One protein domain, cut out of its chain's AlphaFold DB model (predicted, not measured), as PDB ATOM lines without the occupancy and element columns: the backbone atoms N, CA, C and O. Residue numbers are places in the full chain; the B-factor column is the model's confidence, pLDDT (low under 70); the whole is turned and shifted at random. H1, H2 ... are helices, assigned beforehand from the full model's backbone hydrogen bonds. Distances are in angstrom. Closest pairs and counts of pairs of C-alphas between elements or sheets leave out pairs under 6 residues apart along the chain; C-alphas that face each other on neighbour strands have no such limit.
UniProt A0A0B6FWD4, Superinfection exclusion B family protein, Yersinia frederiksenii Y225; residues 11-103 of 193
ATOM      1  N   ARG A  11     298.671 237.946 139.574       67.88
ATOM      2  CA  ARG A  11     298.450 237.094 138.405       67.88
ATOM      3  C   ARG A  11     297.114 236.367 138.491       67.88
ATOM      4  O   ARG A  11     296.397 236.344 137.501       67.88
ATOM      5  N   PHE A  12     296.739 235.866 139.666       64.31
ATOM      6  CA  PHE A  12     295.436 235.244 139.899       64.31
ATOM      7  C   PHE A  12     294.279 236.230 139.655       64.31
ATOM      8  O   PHE A  12     293.322 235.904 138.953       64.31
ATOM      9  N   PHE A  13     294.403 237.474 140.136       58.94
ATOM     10  CA  PHE A  13     293.413 238.529 139.885       58.94
ATOM     11  C   PHE A  13     293.358 238.982 138.415       58.94
ATOM     12  O   PHE A  13     292.272 239.228 137.893       58.94
ATOM     13  N   LEU A  14     294.505 239.072 137.738       63.47
ATOM     14  CA  LEU A  14     294.619 239.485 136.332       63.47
ATOM     15  C   LEU A  14     294.216 238.383 135.338       63.47
ATOM     16  O   LEU A  14     293.810 238.695 134.224       63.47
ATOM     17  N   GLN A  15     294.320 237.111 135.721       62.12
ATOM     18  CA  GLN A  15     294.029 235.968 134.851       62.12
ATOM     19  C   GLN A  15     292.551 235.545 134.904       62.12
ATOM     20  O   GLN A  15     292.042 235.000 133.928       62.12
ATOM     21  N   GLY A  16     291.852 235.817 136.014       58.22
ATOM     22  CA  GLY A  16     290.436 235.471 136.197       58.22
ATOM     23  C   GLY A  16     289.424 236.571 135.844       58.22
ATOM     24  O   GLY A  16     288.232 236.283 135.757       58.22
ATOM     25  N   MET A  17     289.851 237.826 135.645       61.44
ATOM     26  CA  MET A  17     288.950 238.970 135.433       61.44
ATOM     27  C   MET A  17     289.331 239.814 134.217       61.44
ATOM     28  O   MET A  17     290.499 240.038 133.920       61.44
ATOM     29  N   THR A  18     288.322 240.357 133.532       69.00
ATOM     30  CA  THR A  18     288.548 241.283 132.413       69.00
ATOM     31  C   THR A  18     289.060 242.638 132.923       69.00
ATOM     32  O   THR A  18     288.558 243.156 133.921       69.00
ATOM     33  N   LEU A  19     290.023 243.265 132.228       67.81
ATOM     34  CA  LEU A  19     290.617 244.567 132.609       67.81
ATOM     35  C   LEU A  19     289.553 245.640 132.910       67.81
ATOM     36  O   LEU A  19     289.672 246.417 133.855       67.81
ATOM     37  N   LYS A  20     288.464 245.634 132.134       67.31
ATOM     38  CA  LYS A  20     287.314 246.523 132.320       67.31
ATOM     39  C   LYS A  20     286.646 246.329 133.688       67.31
ATOM     40  O   LYS A  20     286.302 247.316 134.329       67.31
ATOM     41  N   GLN A  21     286.478 245.089 134.148       65.06
ATOM     42  CA  GLN A  21     285.899 244.790 135.464       65.06
ATOM     43  C   GLN A  21     286.817 245.202 136.607       65.06
ATOM     44  O   GLN A  21     286.328 245.696 137.617       65.06
ATOM     45  N   LEU A  22     288.130 245.054 136.431       71.38
ATOM     46  CA  LEU A  22     289.113 245.462 137.429       71.38
ATOM     47  C   LEU A  22     289.069 246.980 137.658       71.38
ATOM     48  O   LEU A  22     289.046 247.427 138.801       71.38
ATOM     49  N   ILE A  23     288.951 247.769 136.585       74.38
ATOM     50  CA  ILE A  23     288.790 249.229 136.676       74.38
ATOM     51  C   ILE A  23     287.509 249.602 137.440       74.38
ATOM     52  O   ILE A  23     287.553 250.450 138.329       74.38
ATOM     53  N   HIS A  24     286.377 248.954 137.149       70.81
ATOM     54  CA  HIS A  24     285.113 249.240 137.845       70.81
ATOM     55  C   HIS A  24     285.177 248.843 139.323       70.81
ATOM     56  O   HIS A  24     284.747 249.605 140.185       70.81
ATOM     57  N   MET A  25     285.777 247.693 139.625       69.50
ATOM     58  CA  MET A  25     285.986 247.227 140.992       69.50
ATOM     59  C   MET A  25     286.874 248.190 141.793       69.50
ATOM     60  O   MET A  25     286.579 248.463 142.954       69.50
ATOM     61  N   LEU A  26     287.914 248.753 141.168       72.31
ATOM     62  CA  LEU A  26     288.786 249.755 141.782       72.31
ATOM     63  C   LEU A  26     288.037 251.067 142.067       72.31
ATOM     64  O   LEU A  26     288.173 251.626 143.151       72.31
ATOM     65  N   ILE A  27     287.209 251.537 141.132       78.06
ATOM     66  CA  ILE A  27     286.390 252.747 141.320       78.06
ATOM     67  C   ILE A  27     285.380 252.546 142.459       78.06
ATOM     68  O   ILE A  27     285.266 253.402 143.336       78.06
ATOM     69  N   ILE A  28     284.690 251.400 142.490       77.38
ATOM     70  CA  ILE A  28     283.744 251.043 143.561       77.38
ATOM     71  C   ILE A  28     284.468 250.953 144.907       77.38
ATOM     72  O   ILE A  28     283.948 251.433 145.909       77.38
ATOM     73  N   LEU A  29     285.676 250.387 144.934       74.56
ATOM     74  CA  LEU A  29     286.503 250.312 146.136       74.56
ATOM     75  C   LEU A  29     286.868 251.706 146.662       74.56
ATOM     76  O   LEU A  29     286.702 251.965 147.849       74.56
ATOM     77  N   ILE A  30     287.321 252.612 145.790       76.00
ATOM     78  CA  ILE A  30     287.653 253.996 146.161       76.00
ATOM     79  C   ILE A  30     286.411 254.717 146.699       76.00
ATOM     80  O   ILE A  30     286.483 255.369 147.740       76.00
ATOM     81  N   ALA A  31     285.258 254.555 146.047       77.06
ATOM     82  CA  ALA A  31     283.997 255.118 146.523       77.06
ATOM     83  C   ALA A  31     283.596 254.555 147.899       77.06
ATOM     84  O   ALA A  31     283.219 255.321 148.785       77.06
ATOM     85  N   LEU A  32     283.739 253.240 148.116       74.06
ATOM     86  CA  LEU A  32     283.476 252.600 149.410       74.06
ATOM     87  C   LEU A  32     284.385 253.149 150.511       74.06
ATOM     88  O   LEU A  32     283.914 253.400 151.613       74.06
ATOM     89  N   VAL A  33     285.671 253.358 150.215       73.56
ATOM     90  CA  VAL A  33     286.648 253.919 151.165       73.56
ATOM     91  C   VAL A  33     286.292 255.356 151.567       73.56
ATOM     92  O   VAL A  33     286.527 255.740 152.713       73.56
ATOM     93  N   ILE A  34     285.735 256.147 150.645       73.69
ATOM     94  CA  ILE A  34     285.314 257.532 150.908       73.69
ATOM     95  C   ILE A  34     284.018 257.567 151.723       73.69
ATOM     96  O   ILE A  34     283.909 258.343 152.667       73.69
ATOM     97  N   ILE A  35     283.041 256.729 151.368       73.75
ATOM     98  CA  ILE A  35     281.718 256.703 152.009       73.75
ATOM     99  C   ILE A  35     281.767 256.011 153.377       73.75
ATOM    100  O   ILE A  35     280.932 256.285 154.237       73.75
ATOM    101  N   SER A  36     282.730 255.114 153.602       68.38
ATOM    102  CA  SER A  36     282.799 254.347 154.842       68.38
ATOM    103  C   SER A  36     282.981 255.256 156.072       68.38
ATOM    104  O   SER A  36     283.967 256.004 156.128       68.38
ATOM    105  N   PRO A  37     282.086 255.169 157.071       66.12
ATOM    106  CA  PRO A  37     282.178 255.973 158.284       66.12
ATOM    107  C   PRO A  37     283.382 255.563 159.143       66.12
ATOM    108  O   PRO A  37     283.807 254.404 159.147       66.12
ATOM    109  N   THR A  38     283.933 256.526 159.883       63.12
ATOM    110  CA  THR A  38     285.095 256.342 160.771       63.12
ATOM    111  C   THR A  38     284.849 255.284 161.843       63.12
ATOM    112  O   THR A  38     285.744 254.498 162.137       63.12
ATOM    113  N   ASP A  39     283.612 255.160 162.314       61.38
ATOM    114  CA  ASP A  39     283.219 254.210 163.360       61.38
ATOM    115  C   ASP A  39     283.358 252.749 162.899       61.38
ATOM    116  O   ASP A  39     283.685 251.851 163.677       61.38
ATOM    117  N   PHE A  40     283.180 252.495 161.596       63.66
ATOM    118  CA  PHE A  40     283.360 251.163 161.019       63.66
ATOM    119  C   PHE A  40     284.842 250.759 160.984       63.66
ATOM    120  O   PHE A  40     285.170 249.584 161.148       63.66
ATOM    121  N   LYS A  41     285.754 251.729 160.834       63.16
ATOM    122  CA  LYS A  41     287.207 251.486 160.874       63.16
ATOM    123  C   LYS A  41     287.643 251.035 162.262       63.16
ATOM    124  O   LYS A  41     288.406 250.078 162.376       63.16
ATOM    125  N   GLU A  42     287.131 251.687 163.298       65.38
ATOM    126  CA  GLU A  42     287.468 251.388 164.691       65.38
ATOM    127  C   GLU A  42     286.868 250.058 165.156       65.38
ATOM    128  O   GLU A  42     287.566 249.254 165.774       65.38
ATOM    129  N   TRP A  43     285.621 249.760 164.771       66.06
ATOM    130  CA  TRP A  43     284.971 248.483 165.084       66.06
ATOM    131  C   TRP A  43     285.700 247.276 164.481       66.06
ATOM    132  O   TRP A  43     285.875 246.253 165.148       66.06
ATOM    133  N   VAL A  44     286.160 247.389 163.229       62.81
ATOM    134  CA  VAL A  44     286.949 246.326 162.588       62.81
ATOM    135  C   VAL A  44     288.342 246.235 163.221       62.81
ATOM    136  O   VAL A  44     288.847 245.135 163.434       62.81
ATOM    137  N   ASN A  45     288.957 247.364 163.583       63.72
ATOM    138  CA  ASN A  45     290.287 247.376 164.191       63.72
ATOM    139  C   ASN A  45     290.308 246.799 165.623       63.72
ATOM    140  O   ASN A  45     291.290 246.173 166.004       63.72
ATOM    141  N   LEU A  46     289.209 246.908 166.380       64.00
ATOM    142  CA  LEU A  46     289.036 246.301 167.714       64.00
ATOM    143  C   LEU A  46     289.152 244.766 167.727       64.00
ATOM    144  O   LEU A  46     289.394 244.174 168.774       64.00
ATOM    145  N   ARG A  47     288.971 244.111 166.575       64.19
ATOM    146  CA  ARG A  47     289.117 242.653 166.413       64.19
ATOM    147  C   ARG A  47     290.422 242.252 165.724       64.19
ATOM    148  O   ARG A  47     290.583 241.082 165.385       64.19
ATOM    149  N   ASN A  48     291.321 243.201 165.464       58.78
ATOM    150  CA  ASN A  48     292.535 242.946 164.700       58.78
ATOM    151  C   ASN A  48     293.624 242.363 165.627       58.78
ATOM    152  O   ASN A  48     293.998 243.022 166.597       58.78
ATOM    153  N   PRO A  49     294.132 241.142 165.380       59.31
ATOM    154  CA  PRO A  49     295.229 240.589 166.170       59.31
ATOM    155  C   PRO A  49     296.513 241.403 165.937       59.31
ATOM    156  O   PRO A  49     296.863 241.688 164.792       59.31
ATOM    157  N   GLU A  50     297.239 241.739 167.009       57.25
ATOM    158  CA  GLU A  50     298.400 242.664 167.043       57.25
ATOM    159  C   GLU A  50     299.586 242.297 166.122       57.25
ATOM    160  O   GLU A  50     300.545 243.050 165.993       57.25
ATOM    161  N   ILE A  51     299.534 241.139 165.467       57.12
ATOM    162  CA  ILE A  51     300.596 240.585 164.618       57.12
ATOM    163  C   ILE A  51     300.522 241.131 163.172       57.12
ATOM    164  O   ILE A  51     301.464 240.974 162.396       57.12
ATOM    165  N   ILE A  52     299.421 241.790 162.786       58.84
ATOM    166  CA  ILE A  52     299.157 242.270 161.417       58.84
ATOM    167  C   ILE A  52     299.166 243.812 161.381       58.84
ATOM    168  O   ILE A  52     298.745 244.441 162.353       58.84
ATOM    169  N   PRO A  53     299.599 244.451 160.270       61.25
ATOM    170  CA  PRO A  53     299.538 245.901 160.124       61.25
ATOM    171  C   PRO A  53     298.151 246.480 160.464       61.25
ATOM    172  O   PRO A  53     297.121 245.877 160.124       61.25
ATOM    173  N   PRO A  54     298.100 247.661 161.105       62.50
ATOM    174  CA  PRO A  54     296.841 248.276 161.504       62.50
ATOM    175  C   PRO A  54     295.930 248.491 160.284       62.50
ATOM    176  O   PRO A  54     296.392 248.879 159.211       62.50
ATOM    177  N   TYR A  55     294.631 248.215 160.449       62.84
ATOM    178  CA  TYR A  55     293.579 248.354 159.425       62.84
ATOM    179  C   TYR A  55     293.639 247.398 158.215       62.84
ATOM    180  O   TYR A  55     292.840 247.530 157.290       62.84
ATOM    181  N   TRP A  56     294.505 246.383 158.199       66.50
ATOM    182  CA  TRP A  56     294.605 245.462 157.052       66.50
ATOM    183  C   TRP A  56     293.324 244.638 156.799       66.50
ATOM    184  O   TRP A  56     292.874 244.489 155.658       66.50
ATOM    185  N   MET A  57     292.673 244.174 157.870       66.62
ATOM    186  CA  MET A  57     291.389 243.463 157.803       66.62
ATOM    187  C   MET A  57     290.268 244.348 157.234       66.62
ATOM    188  O   MET A  57     289.418 243.876 156.481       66.62
ATOM    189  N   TYR A  58     290.309 245.646 157.534       70.31
ATOM    190  CA  TYR A  58     289.348 246.627 157.043       70.31
ATOM    191  C   TYR A  58     289.430 246.803 155.523       70.31
ATOM    192  O   TYR A  58     288.422 246.689 154.827       70.31
ATOM    193  N   TYR A  59     290.637 247.000 154.986       70.12
ATOM    194  CA  TYR A  59     290.832 247.123 153.539       70.12
ATOM    195  C   TYR A  59     290.488 245.828 152.794       70.12
ATOM    196  O   TYR A  59     289.903 245.884 151.713       70.12
ATOM    197  N   THR A  60     290.771 244.668 153.394       72.56
ATOM    198  CA  THR A  60     290.396 243.361 152.833       72.56
ATOM    199  C   THR A  60     288.875 243.190 152.778       72.56
ATOM    200  O   THR A  60     288.336 242.725 151.777       72.56
ATOM    201  N   LEU A  61     288.156 243.632 153.814       74.38
ATOM    202  CA  LEU A  61     286.696 243.567 153.852       74.38
ATOM    203  C   LEU A  61     286.053 244.511 152.827       74.38
ATOM    204  O   LEU A  61     285.125 244.105 152.127       74.38
ATOM    205  N   LEU A  62     286.568 245.736 152.677       73.31
ATOM    206  CA  LEU A  62     286.108 246.655 151.629       73.31
ATOM    207  C   LEU A  62     286.379 246.109 150.223       73.31
ATOM    208  O   LEU A  62     285.553 246.279 149.328       73.31
ATOM    209  N   PHE A  63     287.505 245.419 150.037       74.19
ATOM    210  CA  PHE A  63     287.836 244.747 148.786       74.19
ATOM    211  C   PHE A  63     286.869 243.595 148.468       74.19
ATOM    212  O   PHE A  63     286.401 243.466 147.337       74.19
ATOM    213  N   CYS A  64     286.482 242.802 149.469       74.44
ATOM    214  CA  CYS A  64     285.425 241.802 149.304       74.44
ATOM    215  C   CYS A  64     284.059 242.451 149.016       74.44
ATOM    216  O   CYS A  64     283.314 241.977 148.158       74.44
ATOM    217  N   GLY A  65     283.742 243.563 149.685       74.19
ATOM    218  CA  GLY A  65     282.516 244.325 149.452       74.19
ATOM    219  C   GLY A  65     282.416 244.857 148.022       74.19
ATOM    220  O   GLY A  65     281.380 244.700 147.377       74.19
ATOM    221  N   SER A  66     283.503 245.416 147.481       75.94
ATOM    222  CA  SER A  66     283.526 245.920 146.103       75.94
ATOM    223  C   SER A  66     283.352 244.805 145.066       75.94
ATOM    224  O   SER A  66     282.700 245.028 144.045       75.94
ATOM    225  N   TYR A  67     283.850 243.592 145.341       74.31
ATOM    226  CA  TYR A  67     283.649 242.422 144.479       74.31
ATOM    227  C   TYR A  67     282.172 242.020 144.386       74.31
ATOM    228  O   TYR A  67     281.631 241.869 143.288       74.31
ATOM    229  N   ILE A  68     281.506 241.894 145.539       76.31
ATOM    230  CA  ILE A  68     280.090 241.503 145.622       76.31
ATOM    231  C   ILE A  68     279.213 242.560 144.944       76.31
ATOM    232  O   ILE A  68     278.351 242.225 144.133       76.31
ATOM    233  N   ILE A  69     279.477 243.840 145.217       74.19
ATOM    234  CA  ILE A  69     278.748 244.960 144.613       74.19
ATOM    235  C   ILE A  69     278.913 244.955 143.087       74.19
ATOM    236  O   ILE A  69     277.923 245.067 142.368       74.19
ATOM    237  N   ASN A  70     280.129 244.750 142.575       75.19
ATOM    238  CA  ASN A  70     280.382 244.654 141.136       75.19
ATOM    239  C   ASN A  70     279.627 243.479 140.477       75.19
ATOM    240  O   ASN A  70     279.103 243.620 139.370       75.19
ATOM    241  N   GLY A  71     279.513 242.338 141.167       72.69
ATOM    242  CA  GLY A  71     278.704 241.198 140.720       72.69
ATOM    243  C   GLY A  71     277.208 241.519 140.644       72.69
ATOM    244  O   GLY A  71     276.562 241.224 139.635       72.69
ATOM    245  N   ILE A  72     276.673 242.191 141.670       73.75
ATOM    246  CA  ILE A  72     275.265 242.614 141.729       73.75
ATOM    247  C   ILE A  72     274.956 243.633 140.632       73.75
ATOM    248  O   ILE A  72     273.958 243.484 139.925       73.75
ATOM    249  N   PHE A  73     275.814 244.640 140.447       72.06
ATOM    250  CA  PHE A  73     275.643 245.634 139.389       72.06
ATOM    251  C   PHE A  73     275.587 244.975 138.014       72.06
ATOM    252  O   PHE A  73     274.671 245.263 137.253       72.06
ATOM    253  N   ARG A  74     276.496 244.042 137.708       68.12
ATOM    254  CA  ARG A  74     276.509 243.353 136.410       68.12
ATOM    255  C   ARG A  74     275.205 242.592 136.144       68.12
ATOM    256  O   ARG A  74     274.594 242.797 135.103       68.12
ATOM    257  N   SER A  75     274.739 241.804 137.114       69.06
ATOM    258  CA  SER A  75     273.470 241.070 136.995       69.06
ATOM    259  C   SER A  75     272.257 241.996 136.872       69.06
ATOM    260  O   SER A  75     271.280 241.652 136.209       69.06
ATOM    261  N   SER A  76     272.302 243.157 137.525       64.44
ATOM    262  CA  SER A  76     271.194 244.113 137.530       64.44
ATOM    263  C   SER A  76     271.147 244.919 136.230       64.44
ATOM    264  O   SER A  76     270.068 245.143 135.691       64.44
ATOM    265  N   TYR A  77     272.303 245.322 135.693       67.62
ATOM    266  CA  TYR A  77     272.393 246.055 134.429       67.62
ATOM    267  C   TYR A  77     271.907 245.226 133.241       67.62
ATOM    268  O   TYR A  77     271.178 245.761 132.408       67.62
ATOM    269  N   ASP A  78     272.243 243.938 133.174       68.56
ATOM    270  CA  ASP A  78     271.809 243.081 132.065       68.56
ATOM    271  C   ASP A  78     270.276 242.921 132.067       68.56
ATOM    272  O   ASP A  78     269.620 243.168 131.055       68.56
ATOM    273  N   LEU A  79     269.674 242.677 133.238       66.81
ATOM    274  CA  LEU A  79     268.218 242.568 133.372       66.81
ATOM    275  C   LEU A  79     267.496 243.899 133.090       66.81
ATOM    276  O   LEU A  79     266.432 243.929 132.470       66.81
ATOM    277  N   ILE A  80     268.057 245.023 133.548       68.44
ATOM    278  CA  ILE A  80     267.460 246.349 133.342       68.44
ATOM    279  C   ILE A  80     267.558 246.774 131.874       68.44
ATOM    280  O   ILE A  80     266.600 247.325 131.332       68.44
ATOM    281  N   THR A  81     268.693 246.538 131.215       70.25
ATOM    282  CA  THR A  81     268.887 246.934 129.812       70.25
ATOM    283  C   THR A  81     267.996 246.131 128.869       70.25
ATOM    284  O   THR A  81     267.390 246.727 127.974       70.25
ATOM    285  N   GLU A  82     267.814 244.831 129.121       73.25
ATOM    286  CA  GLU A  82     266.877 243.983 128.377       73.25
ATOM    287  C   GLU A  82     265.444 244.520 128.494       73.25
ATOM    288  O   GLU A  82     264.824 244.876 127.487       73.25
ATOM    289  N   ARG A  83     264.960 244.745 129.722       67.06
ATOM    290  CA  ARG A  83     263.623 245.312 129.977       67.06
ATOM    291  C   ARG A  83     263.428 246.703 129.373       67.06
ATOM    292  O   ARG A  83     262.346 247.020 128.880       67.06
ATOM    293  N   LEU A  84     264.450 247.558 129.407       71.38
ATOM    294  CA  LEU A  84     264.384 248.888 128.798       71.38
ATOM    295  C   LEU A  84     264.297 248.810 127.270       71.38
ATOM    296  O   LEU A  84     263.564 249.600 126.674       71.38
ATOM    297  N   SER A  85     265.009 247.871 126.644       72.50
ATOM    298  CA  SER A  85     264.965 247.668 125.194       72.50
ATOM    299  C   SER A  85     263.596 247.156 124.730       72.50
ATOM    300  O   SER A  85     263.014 247.721 123.802       72.50
ATOM    301  N   GLU A  86     263.015 246.193 125.452       76.69
ATOM    302  CA  GLU A  86     261.667 245.680 125.188       76.69
ATOM    303  C   GLU A  86     260.609 246.779 125.330       76.69
ATOM    304  O   GLU A  86     259.729 246.933 124.480       76.69
ATOM    305  N   ASN A  87     260.709 247.582 126.392       75.88
ATOM    306  CA  ASN A  87     259.762 248.661 126.653       75.88
ATOM    307  C   ASN A  87     259.865 249.794 125.625       75.88
ATOM    308  O   ASN A  87     258.841 250.380 125.274       75.88
ATOM    309  N   ARG A  88     261.067 250.109 125.124       77.25
ATOM    310  CA  ARG A  88     261.241 251.086 124.034       77.25
ATOM    311  C   ARG A  88     260.593 250.593 122.745       77.25
ATOM    312  O   ARG A  88     259.771 251.313 122.187       77.25
ATOM    313  N   ALA A  89     260.866 249.351 122.350       79.81
ATOM    314  CA  ALA A  89     260.272 248.760 121.153       79.81
ATOM    315  C   ALA A  89     258.735 248.680 121.239       79.81
ATOM    316  O   ALA A  89     258.042 248.953 120.260       79.81
ATOM    317  N   ARG A  90     258.178 248.354 122.417       80.38
ATOM    318  CA  ARG A  90     256.722 248.389 122.649       80.38
ATOM    319  C   ARG A  90     256.152 249.801 122.522       80.38
ATOM    320  O   ARG A  90     255.182 249.989 121.802       80.38
ATOM    321  N   ARG A  91     256.781 250.798 123.154       79.25
ATOM    322  CA  ARG A  91     256.332 252.200 123.076       79.25
ATOM    323  C   ARG A  91     256.343 252.745 121.655       79.25
ATOM    324  O   ARG A  91     255.439 253.488 121.296       79.25
ATOM    325  N   GLU A  92     257.344 252.399 120.854       82.19
ATOM    326  CA  GLU A  92     257.400 252.811 119.448       82.19
ATOM    327  C   GLU A  92     256.237 252.221 118.644       82.19
ATOM    328  O   GLU A  92     255.582 252.953 117.903       82.19
ATOM    329  N   ARG A  93     255.913 250.936 118.854       79.00
ATOM    330  CA  ARG A  93     254.740 250.298 118.234       79.00
ATOM    331  C   ARG A  93     253.428 250.936 118.686       79.00
ATOM    332  O   ARG A  93     252.588 251.229 117.844       79.00
ATOM    333  N   ASP A  94     253.278 251.205 119.982       81.81
ATOM    334  CA  ASP A  94     252.075 251.837 120.537       81.81
ATOM    335  C   ASP A  94     251.906 253.285 120.048       81.81
ATOM    336  O   ASP A  94     250.794 253.749 119.805       81.81
ATOM    337  N   ASN A  95     253.005 254.023 119.886       84.62
ATOM    338  CA  ASN A  95     252.965 255.374 119.337       84.62
ATOM    339  C   ASN A  95     252.618 255.359 117.843       84.62
ATOM    340  O   ASN A  95     251.822 256.187 117.402       84.62
ATOM    341  N   ALA A  96     253.171 254.414 117.077       81.75
ATOM    342  CA  ALA A  96     252.853 254.248 115.663       81.75
ATOM    343  C   ALA A  96     251.382 253.854 115.452       81.75
ATOM    344  O   ALA A  96     250.704 254.451 114.616       81.75
ATOM    345  N   SER A  97     250.854 252.920 116.250       79.81
ATOM    346  CA  SER A  97     249.446 252.513 116.169       79.81
ATOM    347  C   SER A  97     248.496 253.646 116.563       79.81
ATOM    348  O   SER A  97     247.476 253.845 115.907       79.81
ATOM    349  N   ARG A  98     248.844 254.465 117.567       83.81
ATOM    350  CA  ARG A  98     248.081 255.676 117.925       83.81
ATOM    351  C   ARG A  98     248.120 256.747 116.838       83.81
ATOM    352  O   ARG A  98     247.094 257.365 116.574       83.81
ATOM    353  N   ALA A  99     249.273 256.968 116.209       84.62
ATOM    354  CA  ALA A  99     249.386 257.913 115.101       84.62
ATOM    355  C   ALA A  99     248.519 257.470 113.910       84.62
ATOM    356  O   ALA A  99     247.766 258.277 113.369       84.62
ATOM    357  N   LEU A 100     248.549 256.178 113.565       83.44
ATOM    358  CA  LEU A 100     247.665 255.603 112.548       83.44
ATOM    359  C   LEU A 100     246.191 255.705 112.949       83.44
ATOM    360  O   LEU A 100     245.359 256.049 112.116       83.44
ATOM    361  N   ALA A 101     245.865 255.476 114.224       83.50
ATOM    362  CA  ALA A 101     244.508 255.641 114.735       83.50
ATOM    363  C   ALA A 101     243.976 257.057 114.502       83.50
ATOM    364  O   ALA A 101     242.889 257.210 113.954       83.50
ATOM    365  N   ALA A 102     244.771 258.070 114.849       85.38
ATOM    366  CA  ALA A 102     244.412 259.468 114.650       85.38
ATOM    367  C   ALA A 102     244.226 259.813 113.164       85.38
ATOM    368  O   ALA A 102     243.310 260.557 112.819       85.38
ATOM    369  N   ILE A 103     245.055 259.240 112.280       85.94
ATOM    370  CA  ILE A 103     244.878 259.382 110.831       85.94
ATOM    371  C   ILE A 103     243.529 258.784 110.419       85.94
ATOM    372  O   ILE A 103     242.747 259.477 109.778       85.94
TER     373      ILE A 103
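AT A GLANCE: This is residues 11 to 103 of the 193 residues of the protein "Superinfection exclusion B family protein" of Yersinia frederiksenii Y225 (UniProt A0A0B6FWD4). One very long, straight helix, H4, is crossed near its first part by a shorter helix, H2, while the rest of H4, residues 75 to 103, sticks out as a free arm that makes much of the length. The small helix H3 packs on the beginning of H4, and the small helix H1 comes before H2 in the chain and lies beyond the first end of H2, away from H4. The printed part has 93 residues with four named helices, in the order H1, H2, H3, H4, and no named strand; its class is all helix. It is extended, with a radius of gyration of the C-alphas of 22.4 A, and spans 79 by 34 by 15 A.

IN THESE COORDINATES: H4 holds residues 56 to 103 and is 69.3 A long, from C-alpha 56 at (294.605, 245.462, 157.052) to C-alpha 103 at (244.878, 259.382, 110.831). H2, residues 19 to 35, is 24.6 A long. H3 holds residues 38 to 45 and measures 10.9 A. H1, residues 11 to 16, measures 8.5 A and begins with C-alpha 11 at (298.450, 237.094, 138.405).

HOW THE PARTS SIT: H4 touches H2 with residues 62 to 70 alone; their closest C-alphas, those of Ser 66 and Leu 29, are 5.3 A apart. Their lines are only just about perpendicular, at 72 degrees. H4 touches H3 with residues 57 to 58 alone, the closest C-alphas being those of Tyr 58 and Val 44, 6.0 A apart. These two run opposite ways at a steep tilt of 48 degrees. H2 and H3 are apart, H1 is apart from H3 and H4, and H1 and H2 meet only through their link. Every O i to N i+4 pair is within hydrogen-bond range in H1, H2 and H3, and 43 of 44 in H4.

THE WHOLE: The two C-alphas farthest apart, those of Ile 51 and Ile 103, are 79.7 A apart. Without the free stretches, residues 15 to 20 and 75 to 103, the body spans 36 by 28 by 15 A. The printed part has no cut and no long link. The mean pLDDT of the printed part is 70.9, with residues 11 to 21, 25, 36 to 57, 74 to 80 and 83 under 70.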